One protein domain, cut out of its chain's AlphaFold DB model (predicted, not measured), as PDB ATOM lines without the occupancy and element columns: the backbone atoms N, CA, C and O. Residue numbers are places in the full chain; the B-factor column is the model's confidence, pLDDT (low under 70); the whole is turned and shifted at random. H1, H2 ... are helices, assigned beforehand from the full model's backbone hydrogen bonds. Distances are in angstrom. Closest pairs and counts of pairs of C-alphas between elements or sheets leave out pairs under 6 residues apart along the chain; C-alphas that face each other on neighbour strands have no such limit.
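AT A GLANCE: This is residues 166 to 236 of the 310 residues of an uncharacterized protein of Blastopirellula retiformator (UniProt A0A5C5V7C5). A small cluster of four helices: the centres of H1, H2 and H4 make a triangle, and the longest helix, H3, lies over one face of it. H1 and H2 follow each other round a corner, H4 faces the opening between them with its last residues near H2, and the loop of residues 196 to 206 joins H2 to H3. The printed part has 71 residues, with four named helices in the order H1, H2, H3, H4 and no named strand; its class is all helix. It is compact, with a radius of gyration of the C-alphas of 11.5 A and spans of 27 by 27 by 20 A.

HOW THE PARTS SIT: H3, residues 207 to 219, and H1, residues 173 to 184, only just touch, with 3 pairs of C-alphas within 8 A. H3 touches H1 with residues 212 to 216 alone, and H1 touches H3 with residues 180 to 184 alone; the closest C-alphas, those of Phe 180 and Phe 216, are 6.7 A apart. Their lines are about perpendicular, at 75 degrees. H2, residues 186 to 195, is close to H3 but not clearly touching: the closest C-alphas, of Phe 192 and Gln 209, are 6.6 A apart, and the helices run opposite ways at a steep tilt of 54 degrees. H2 is also close to H1 but not clearly touching, with the C-alphas of Arg 181 and Phe 189 closest at 5.4 A and a steep tilt of 62 degrees, opposite ways. H4, residues 227 to 234, touches residues 173 to 177 of H1 alone; the closest C-alphas, of Ala 173 and Ile 233, are 5.5 A apart, and the lines are about perpendicular at 86 degrees. H4 and H2 are close but not clearly touching, the closest C-alphas being those of Leu 193 and Phe 234 at 6.5 A. H3 and H4 are apart. In H1, H2, H3 and H4 every O i to N i+4 pair is within hydrogen-bond range.

IN THESE COORDINATES: H3 measures 18.7 A from C-alpha 207 at (141.031, 184.632, 154.158) to C-alpha 219. H1 measures 16.6 A and begins with C-alpha 173 at (126.426, 197.321, 141.581). H2 measures 14.2 A. H4 measures 10.6 A and ends with C-alpha 234 at (133.646, 193.226, 141.551).

THE WHOLE: The two C-alphas farthest apart, those of Gln 166 and Ala 187, are 33.7 A apart. The printed part has no cut. The link from H1 to H2 is tight, that from H3 to H4 is short, and that from H2 to H3, 11 residues, is long. The mean pLDDT of the printed part is 92.4; residues 166 to 169 and residue 202 are under 70.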
ATOM      1  N   GLN A 166     114.029 187.111 149.403       43.75
ATOM      2  CA  GLN A 166     113.424 188.070 148.493       43.75
ATOM      3  C   GLN A 166     114.400 189.244 148.417       43.75
ATOM      4  O   GLN A 166     114.458 190.089 149.310       43.75
ATOM      5  N   HIS A 167     115.269 189.202 147.410       47.38
ATOM      6  CA  HIS A 167     116.306 190.186 147.181       47.38
ATOM      7  C   HIS A 167     115.658 191.506 146.744       47.38
ATOM      8  O   HIS A 167     115.504 191.788 145.557       47.38
ATOM      9  N   HIS A 168     115.264 192.327 147.714       45.44
ATOM     10  CA  HIS A 168     115.039 193.750 147.496       45.44
ATOM     11  C   HIS A 168     116.414 194.406 147.295       45.44
ATOM     12  O   HIS A 168     117.043 194.884 148.237       45.44
ATOM     13  N   HIS A 169     116.941 194.317 146.071       58.47
ATOM     14  CA  HIS A 169     118.172 194.993 145.667       58.47
ATOM     15  C   HIS A 169     117.890 196.485 145.464       58.47
ATOM     16  O   HIS A 169     117.754 196.944 144.335       58.47
ATOM     17  N   ASP A 170     117.793 197.238 146.560       84.38
ATOM     18  CA  ASP A 170     117.744 198.706 146.490       84.38
ATOM     19  C   ASP A 170     119.103 199.306 146.096       84.38
ATOM     20  O   ASP A 170     119.161 200.459 145.688       84.38
ATOM     21  N   TYR A 171     120.184 198.523 146.196       90.56
ATOM     22  CA  TYR A 171     121.529 198.945 145.819       90.56
ATOM     23  C   TYR A 171     121.912 198.405 144.449       90.56
ATOM     24  O   TYR A 171     121.872 197.189 144.220       90.56
ATOM     25  N   ASP A 172     122.368 199.290 143.568       95.00
ATOM     26  CA  ASP A 172     122.992 198.870 142.321       95.00
ATOM     27  C   ASP A 172     124.459 198.426 142.527       95.00
ATOM     28  O   ASP A 172     125.078 198.600 143.583       95.00
ATOM     29  N   ALA A 173     125.053 197.812 141.502       95.62
ATOM     30  CA  ALA A 173     126.426 197.321 141.581       95.62
ATOM     31  C   ALA A 173     127.463 198.441 141.800       95.62
ATOM     32  O   ALA A 173     128.511 198.197 142.401       95.62
ATOM     33  N   ALA A 174     127.219 199.653 141.293       96.12
ATOM     34  CA  ALA A 174     128.129 200.782 141.451       96.12
ATOM     35  C   ALA A 174     128.103 201.318 142.886       96.12
ATOM     36  O   ALA A 174     129.169 201.561 143.454       96.12
ATOM     37  N   GLU A 175     126.921 201.409 143.487       96.75
ATOM     38  CA  GLU A 175     126.726 201.794 144.882       96.75
ATOM     39  C   GLU A 175     127.394 200.797 145.830       96.75
ATOM     40  O   GLU A 175     128.171 201.201 146.694       96.75
ATOM     41  N   ILE A 176     127.199 199.490 145.617       97.75
ATOM     42  CA  ILE A 176     127.865 198.447 146.418       97.75
ATOM     43  C   ILE A 176     129.389 198.607 146.350       97.75
ATOM     44  O   ILE A 176     130.069 198.565 147.378       97.75
ATOM     45  N   ARG A 177     129.941 198.817 145.148       98.12
ATOM     46  CA  ARG A 177     131.384 199.035 144.967       98.12
ATOM     47  C   ARG A 177     131.869 200.286 145.693       98.12
ATOM     48  O   ARG A 177     132.941 200.238 146.292       98.12
ATOM     49  N   GLN A 178     131.105 201.374 145.643       97.44
ATOM     50  CA  GLN A 178     131.461 202.634 146.289       97.44
ATOM     51  C   GLN A 178     131.454 202.503 147.816       97.44
ATOM     52  O   GLN A 178     132.457 202.827 148.448       97.44
ATOM     53  N   LEU A 179     130.397 201.936 148.403       98.12
ATOM     54  CA  LEU A 179     130.309 201.694 149.849       98.12
ATOM     55  C   LEU A 179     131.441 200.780 150.338       98.12
ATOM     56  O   LEU A 179     132.058 201.022 151.378       98.12
ATOM     57  N   PHE A 180     131.749 199.731 149.571       98.31
ATOM     58  CA  PHE A 180     132.838 198.813 149.903       98.31
ATOM     59  C   PHE A 180     134.207 199.500 149.824       98.31
ATOM     60  O   PHE A 180     135.066 199.294 150.687       98.31
ATOM     61  N   ARG A 181     134.406 200.359 148.816       98.19
ATOM     62  CA  ARG A 181     135.615 201.172 148.654       98.19
ATOM     63  C   ARG A 181     135.795 202.167 149.796       98.19
ATOM     64  O   ARG A 181     136.903 202.273 150.311       98.19
ATOM     65  N   GLU A 182     134.739 202.863 150.203       98.25
ATOM     66  CA  GLU A 182     134.769 203.815 151.321       98.25
ATOM     67  C   GLU A 182     135.144 203.135 152.638       98.25
ATOM     68  O   GLU A 182     135.954 203.663 153.397       98.25
ATOM     69  N   MET A 183     134.622 201.928 152.879       98.44
ATOM     70  CA  MET A 183     134.948 201.155 154.075       98.44
ATOM     71  C   MET A 183     136.414 200.690 154.098       98.44
ATOM     72  O   MET A 183     137.067 200.758 155.138       98.44
ATOM     73  N   LEU A 184     136.936 200.186 152.975       98.25
ATOM     74  CA  LEU A 184     138.292 199.625 152.907       98.25
ATOM     75  C   LEU A 184     139.392 200.674 152.696       98.25
ATOM     76  O   LEU A 184     140.552 200.441 153.051       98.25
ATOM     77  N   GLY A 185     139.050 201.794 152.067       98.00
ATOM     78  CA  GLY A 185     140.002 202.722 151.474       98.00
ATOM     79  C   GLY A 185     140.603 202.205 150.161       98.00
ATOM     80  O   GLY A 185     140.649 201.005 149.871       98.00
ATOM     81  N   ASP A 186     141.122 203.136 149.359       97.12
ATOM     82  CA  ASP A 186     141.559 202.888 147.979       97.12
ATOM     83  C   ASP A 186     142.585 201.759 147.834       97.12
ATOM     84  O   ASP A 186     142.465 200.914 146.947       97.12
ATOM     85  N   ALA A 187     143.590 201.716 148.711       96.81
ATOM     86  CA  ALA A 187     144.670 200.738 148.614       96.81
ATOM     87  C   ALA A 187     144.182 199.297 148.849       96.81
ATOM     88  O   ALA A 187     144.564 198.382 148.114       96.81
ATOM     89  N   GLN A 188     143.329 199.082 149.855       97.94
ATOM     90  CA  GLN A 188     142.783 197.754 150.151       97.94
ATOM     91  C   GLN A 188     141.703 197.360 149.150       97.94
ATOM     92  O   GLN A 188     141.671 196.206 148.727       97.94
ATOM     93  N   PHE A 189     140.880 198.311 148.704       98.06
ATOM     94  CA  PHE A 189     139.918 198.082 147.631       98.06
ATOM     95  C   PHE A 189     140.620 197.647 146.338       98.06
ATOM     96  O   PHE A 189     140.261 196.634 145.742       98.06
ATOM     97  N   HIS A 190     141.697 198.335 145.950       96.25
ATOM     98  CA  HIS A 190     142.517 197.945 144.807       96.25
ATOM     99  C   HIS A 190     143.067 196.525 144.969       96.25
ATOM    100  O   HIS A 190     142.890 195.679 144.096       96.25
ATOM    101  N   LYS A 191     143.677 196.227 146.122       96.81
ATOM    102  CA  LYS A 191     144.182 194.885 146.431       96.81
ATOM    103  C   LYS A 191     143.077 193.824 146.348       96.81
ATOM    104  O   LYS A 191     143.349 192.700 145.922       96.81
ATOM    105  N   PHE A 192     141.853 194.162 146.755       97.56
ATOM    106  CA  PHE A 192     140.694 193.274 146.706       97.56
ATOM    107  C   PHE A 192     140.292 192.953 145.270       97.56
ATOM    108  O   PHE A 192     140.126 191.776 144.960       97.56
ATOM    109  N   LEU A 193     140.233 193.960 144.390       96.81
ATOM    110  CA  LEU A 193     139.952 193.771 142.965       96.81
ATOM    111  C   LEU A 193     141.018 192.912 142.270       96.81
ATOM    112  O   LEU A 193     140.672 191.975 141.560       96.81
ATOM    113  N   VAL A 194     142.309 193.170 142.523       94.50
ATOM    114  CA  VAL A 194     143.428 192.393 141.944       94.50
ATOM    115  C   VAL A 194     143.351 190.913 142.338       94.50
ATOM    116  O   VAL A 194     143.723 190.030 141.568       94.50
ATOM    117  N   ALA A 195     142.911 190.633 143.566       95.19
ATOM    118  CA  ALA A 195     142.797 189.280 144.095       95.19
ATOM    119  C   ALA A 195     141.435 188.624 143.816       95.19
ATOM    120  O   ALA A 195     141.258 187.459 144.177       95.19
ATOM    121  N   MET A 196     140.472 189.347 143.236       95.44
ATOM    122  CA  MET A 196     139.144 188.824 142.929       95.44
ATOM    123  C   MET A 196     139.244 187.824 141.769       95.44
ATOM    124  O   MET A 196     139.748 188.187 140.703       95.44
ATOM    125  N   PRO A 197     138.782 186.572 141.929       91.69
ATOM    126  CA  PRO A 197     138.721 185.649 140.809       91.69
ATOM    127  C   PRO A 197     137.811 186.195 139.711       91.69
ATOM    128  O   PRO A 197     136.764 186.780 139.973       91.69
ATOM    129  N   HIS A 198     138.202 185.991 138.455       87.50
ATOM    130  CA  HIS A 198     137.375 186.412 137.327       87.50
ATOM    131  C   HIS A 198     136.273 185.400 136.988       87.50
ATOM    132  O   HIS A 198     135.342 185.745 136.267       87.50
ATOM    133  N   ASP A 199     136.335 184.174 137.505       86.69
ATOM    134  CA  ASP A 199     135.308 183.145 137.345       86.69
ATOM    135  C   ASP A 199     134.857 182.580 138.700       86.69
ATOM    136  O   ASP A 199     135.471 182.816 139.737       86.69
ATOM    137  N   VAL A 200     133.736 181.861 138.685       85.81
ATOM    138  CA  VAL A 200     133.149 181.241 139.883       85.81
ATOM    139  C   VAL A 200     133.672 179.823 140.128       85.81
ATOM    140  O   VAL A 200     133.268 179.165 141.085       85.81
ATOM    141  N   THR A 201     134.533 179.301 139.251       83.50
ATOM    142  CA  THR A 201     134.864 177.876 139.233       83.50
ATOM    143  C   THR A 201     135.958 177.534 140.234       83.50
ATOM    144  O   THR A 201     137.136 177.802 140.029       83.50
ATOM    145  N   GLY A 202     135.561 176.889 141.335       67.19
ATOM    146  CA  GLY A 202     136.478 176.237 142.276       67.19
ATOM    147  C   GLY A 202     137.342 177.180 143.117       67.19
ATOM    148  O   GLY A 202     138.178 176.707 143.888       67.19
ATOM    149  N   GLN A 203     137.148 178.494 143.002       81.69
ATOM    150  CA  GLN A 203     137.857 179.487 143.802       81.69
ATOM    151  C   GLN A 203     136.928 180.079 144.860       81.69
ATOM    152  O   GLN A 203     135.740 180.270 144.633       81.69
ATOM    153  N   LYS A 204     137.488 180.331 146.043       91.31
ATOM    154  CA  LYS A 204     136.845 181.038 147.154       91.31
ATOM    155  C   LYS A 204     137.610 182.334 147.401       91.31
ATOM    156  O   LYS A 204     138.768 182.452 146.990       91.31
ATOM    157  N   LEU A 205     136.996 183.274 148.115       94.50
ATOM    158  CA  LEU A 205     137.719 184.430 148.638       94.50
ATOM    159  C   LEU A 205     138.910 183.973 149.490       94.50
ATOM    160  O   LEU A 205     138.838 182.982 150.223       94.50
ATOM    161  N   ARG A 206     140.029 184.696 149.391       95.25
ATOM    162  CA  ARG A 206     141.150 184.507 150.321       95.25
ATOM    163  C   ARG A 206     140.700 184.900 151.726       95.25
ATOM    164  O   ARG A 206     139.831 185.749 151.866       95.25
ATOM    165  N   TYR A 207     141.360 184.363 152.751       96.00
ATOM    166  CA  TYR A 207     141.031 184.632 154.158       96.00
ATOM    167  C   TYR A 207     140.782 186.123 154.456       96.00
ATOM    168  O   TYR A 207     139.708 186.492 154.905       96.00
ATOM    169  N   TRP A 208     141.718 186.999 154.083       97.75
ATOM    170  CA  TRP A 208     141.575 188.440 154.321       97.75
ATOM    171  C   TRP A 208     140.472 189.107 153.472       97.75
ATOM    172  O   TRP A 208     139.916 190.119 153.882       97.75
ATOM    173  N   GLN A 209     140.162 188.575 152.279       97.75
ATOM    174  CA  GLN A 209     139.046 189.071 151.458       97.75
ATOM    175  C   GLN A 209     137.712 188.669 152.082       97.75
ATOM    176  O   GLN A 209     136.772 189.453 152.049       97.75
ATOM    177  N   GLN A 210     137.647 187.460 152.644       97.56
ATOM    178  CA  GLN A 210     136.488 186.969 153.375       97.56
ATOM    179  C   GLN A 210     136.243 187.826 154.623       97.56
ATOM    180  O   GLN A 210     135.136 188.321 154.776       97.56
ATOM    181  N   GLU A 211     137.269 188.097 155.438       98.12
ATOM    182  CA  GLU A 211     137.145 188.992 156.603       98.12
ATOM    183  C   GLU A 211     136.668 190.397 156.205       98.12
ATOM    184  O   GLU A 211     135.746 190.940 156.809       98.12
ATOM    185  N   ALA A 212     137.259 190.978 155.152       98.19
ATOM    186  CA  ALA A 212     136.836 192.273 154.621       98.19
ATOM    187  C   ALA A 212     135.367 192.258 154.164       98.19
ATOM    188  O   ALA A 212     134.627 193.211 154.402       98.19
ATOM    189  N   TRP A 213     134.938 191.175 153.514       98.00
ATOM    190  CA  TRP A 213     133.560 191.014 153.064       98.00
ATOM    191  C   TRP A 213     132.581 190.829 154.230       98.00
ATOM    192  O   TRP A 213     131.544 191.481 154.266       98.00
ATOM    193  N   GLU A 214     132.917 190.011 155.223       97.19
ATOM    194  CA  GLU A 214     132.101 189.801 156.427       97.19
ATOM    195  C   GLU A 214     131.949 191.091 157.246       97.19
ATOM    196  O   GLU A 214     130.854 191.416 157.720       97.19
ATOM    197  N   GLN A 215     133.022 191.880 157.355       98.00
ATOM    198  CA  GLN A 215     132.971 193.204 157.972       98.00
ATOM    199  C   GLN A 215     132.026 194.141 157.208       98.00
ATOM    200  O   GLN A 215     131.219 194.841 157.822       98.00
ATOM    201  N   PHE A 216     132.069 194.123 155.874       98.19
ATOM    202  CA  PHE A 216     131.136 194.891 155.055       98.19
ATOM    203  C   PHE A 216     129.686 194.461 155.263       98.19
ATOM    204  O   PHE A 216     128.827 195.313 155.471       98.19
ATOM    205  N   GLN A 217     129.410 193.157 155.293       97.12
ATOM    206  CA  GLN A 217     128.062 192.642 155.548       97.12
ATOM    207  C   GLN A 217     127.550 192.987 156.952       97.12
ATOM    208  O   GLN A 217     126.347 193.150 157.140       97.12
ATOM    209  N   THR A 218     128.448 193.147 157.925       97.19
ATOM    210  CA  THR A 218     128.096 193.624 159.272       97.19
ATOM    211  C   THR A 218     127.647 195.089 159.246       97.19
ATOM    212  O   THR A 218     126.674 195.441 159.908       97.19
ATOM    213  N   ASN A 219     128.312 195.932 158.448       97.19
ATOM    214  CA  ASN A 219     127.967 197.350 158.301       97.19
ATOM    215  C   ASN A 219     126.741 197.581 157.401       97.19
ATOM    216  O   ASN A 219     125.992 198.531 157.613       97.19
ATOM    217  N   TYR A 220     126.523 196.703 156.419       96.69
ATOM    218  CA  TYR A 220     125.447 196.803 155.431       96.69
ATOM    219  C   TYR A 220     124.652 195.487 155.350       96.69
ATOM    220  O   TYR A 220     124.711 194.782 154.339       96.69
ATOM    221  N   PRO A 221     123.865 195.133 156.387       95.75
ATOM    222  CA  PRO A 221     123.215 193.820 156.506       95.75
ATOM    223  C   PRO A 221     122.153 193.523 155.435       95.75
ATOM    224  O   PRO A 221     121.779 192.358 155.255       95.75
ATOM    225  N   ALA A 222     121.676 194.554 154.730       95.06
ATOM    226  CA  ALA A 222     120.786 194.426 153.578       95.06
ATOM    227  C   ALA A 222     121.508 193.889 152.325       95.06
ATOM    228  O   ALA A 222     120.876 193.282 151.463       95.06
ATOM    229  N   ILE A 223     122.832 194.059 152.226       95.62
ATOM    230  CA  ILE A 223     123.625 193.613 151.076       95.62
ATOM    231  C   ILE A 223     124.073 192.166 151.306       95.62
ATOM    232  O   ILE A 223     125.148 191.873 151.838       95.62
ATOM    233  N   ARG A 224     123.225 191.226 150.888       93.62
ATOM    234  CA  ARG A 224     123.519 189.787 150.922       93.62
ATOM    235  C   ARG A 224     123.733 189.267 149.511       93.62
ATOM    236  O   ARG A 224     122.775 188.954 148.816       93.62
ATOM    237  N   LEU A 225     125.000 189.193 149.111       94.25
ATOM    238  CA  LEU A 225     125.410 188.630 147.829       94.25
ATOM    239  C   LEU A 225     125.915 187.204 148.014       94.25
ATOM    240  O   LEU A 225     126.698 186.912 148.922       94.25
ATOM    241  N   THR A 226     125.509 186.329 147.108       93.94
ATOM    242  CA  THR A 226     126.160 185.047 146.869       93.94
ATOM    243  C   THR A 226     127.553 185.267 146.271       93.94
ATOM    244  O   THR A 226     127.870 186.324 145.721       93.94
ATOM    245  N   PHE A 227     128.417 184.252 146.345       94.19
ATOM    246  CA  PHE A 227     129.757 184.349 145.764       94.19
ATOM    247  C   PHE A 227     129.751 184.658 144.246       94.19
ATOM    248  O   PHE A 227     130.526 185.517 143.829       94.19
ATOM    249  N   PRO A 228     128.873 184.057 143.412       94.75
ATOM    250  CA  PRO A 228     128.742 184.444 142.006       94.75
ATOM    251  C   PRO A 228     128.365 185.912 141.780       94.75
ATOM    252  O   PRO A 228     128.953 186.558 140.912       94.75
ATOM    253  N   GLU A 229     127.424 186.447 142.559       95.56
ATOM    254  CA  GLU A 229     127.004 187.853 142.465       95.56
ATOM    255  C   GLU A 229     128.127 188.796 142.895       95.56
ATOM    256  O   GLU A 229     128.393 189.793 142.228       95.56
ATOM    257  N   LEU A 230     128.842 188.439 143.963       96.31
ATOM    258  CA  LEU A 230     130.019 189.160 144.429       96.31
ATOM    259  C   LEU A 230     131.103 189.208 143.344       96.31
ATOM    260  O   LEU A 230     131.585 190.286 142.997       96.31
ATOM    261  N   VAL A 231     131.449 188.060 142.755       96.25
ATOM    262  CA  VAL A 231     132.402 188.005 141.639       96.25
ATOM    263  C   VAL A 231     131.921 188.877 140.482       96.25
ATOM    264  O   VAL A 231     132.718 189.636 139.946       96.25
ATOM    265  N   ALA A 232     130.639 188.818 140.112       95.56
ATOM    266  CA  ALA A 232     130.091 189.633 139.031       95.56
ATOM    267  C   ALA A 232     130.201 191.143 139.315       95.56
ATOM    268  O   ALA A 232     130.694 191.882 138.466       95.56
ATOM    269  N   ILE A 233     129.826 191.593 140.517       97.25
ATOM    270  CA  ILE A 233     129.858 193.011 140.915       97.25
ATOM    271  C   ILE A 233     131.284 193.564 140.935       97.25
ATOM    272  O   ILE A 233     131.516 194.686 140.476       97.25
ATOM    273  N   PHE A 234     132.250 192.791 141.438       97.56
ATOM    274  CA  PHE A 234     133.646 193.226 141.551       97.56
ATOM    275  C   PHE A 234     134.513 192.853 140.342       97.56
ATOM    276  O   PHE A 234     135.714 193.131 140.344       97.56
ATOM    277  N   ARG A 235     133.936 192.288 139.272       97.06
ATOM    278  CA  ARG A 235     134.637 192.030 138.004       97.06
ATOM    279  C   ARG A 235     134.784 193.317 137.184       97.06
ATOM    280  O   ARG A 235     134.254 193.454 136.083       97.06
ATOM    281  N   ILE A 236     135.541 194.262 137.726       97.31
ATOM    282  CA  ILE A 236     135.802 195.570 137.126       97.31
ATOM    283  C   ILE A 236     137.302 195.836 136.989       97.31
ATOM    284  O   ILE A 236     138.143 195.233 137.656       97.31
TER     285      ILE A 236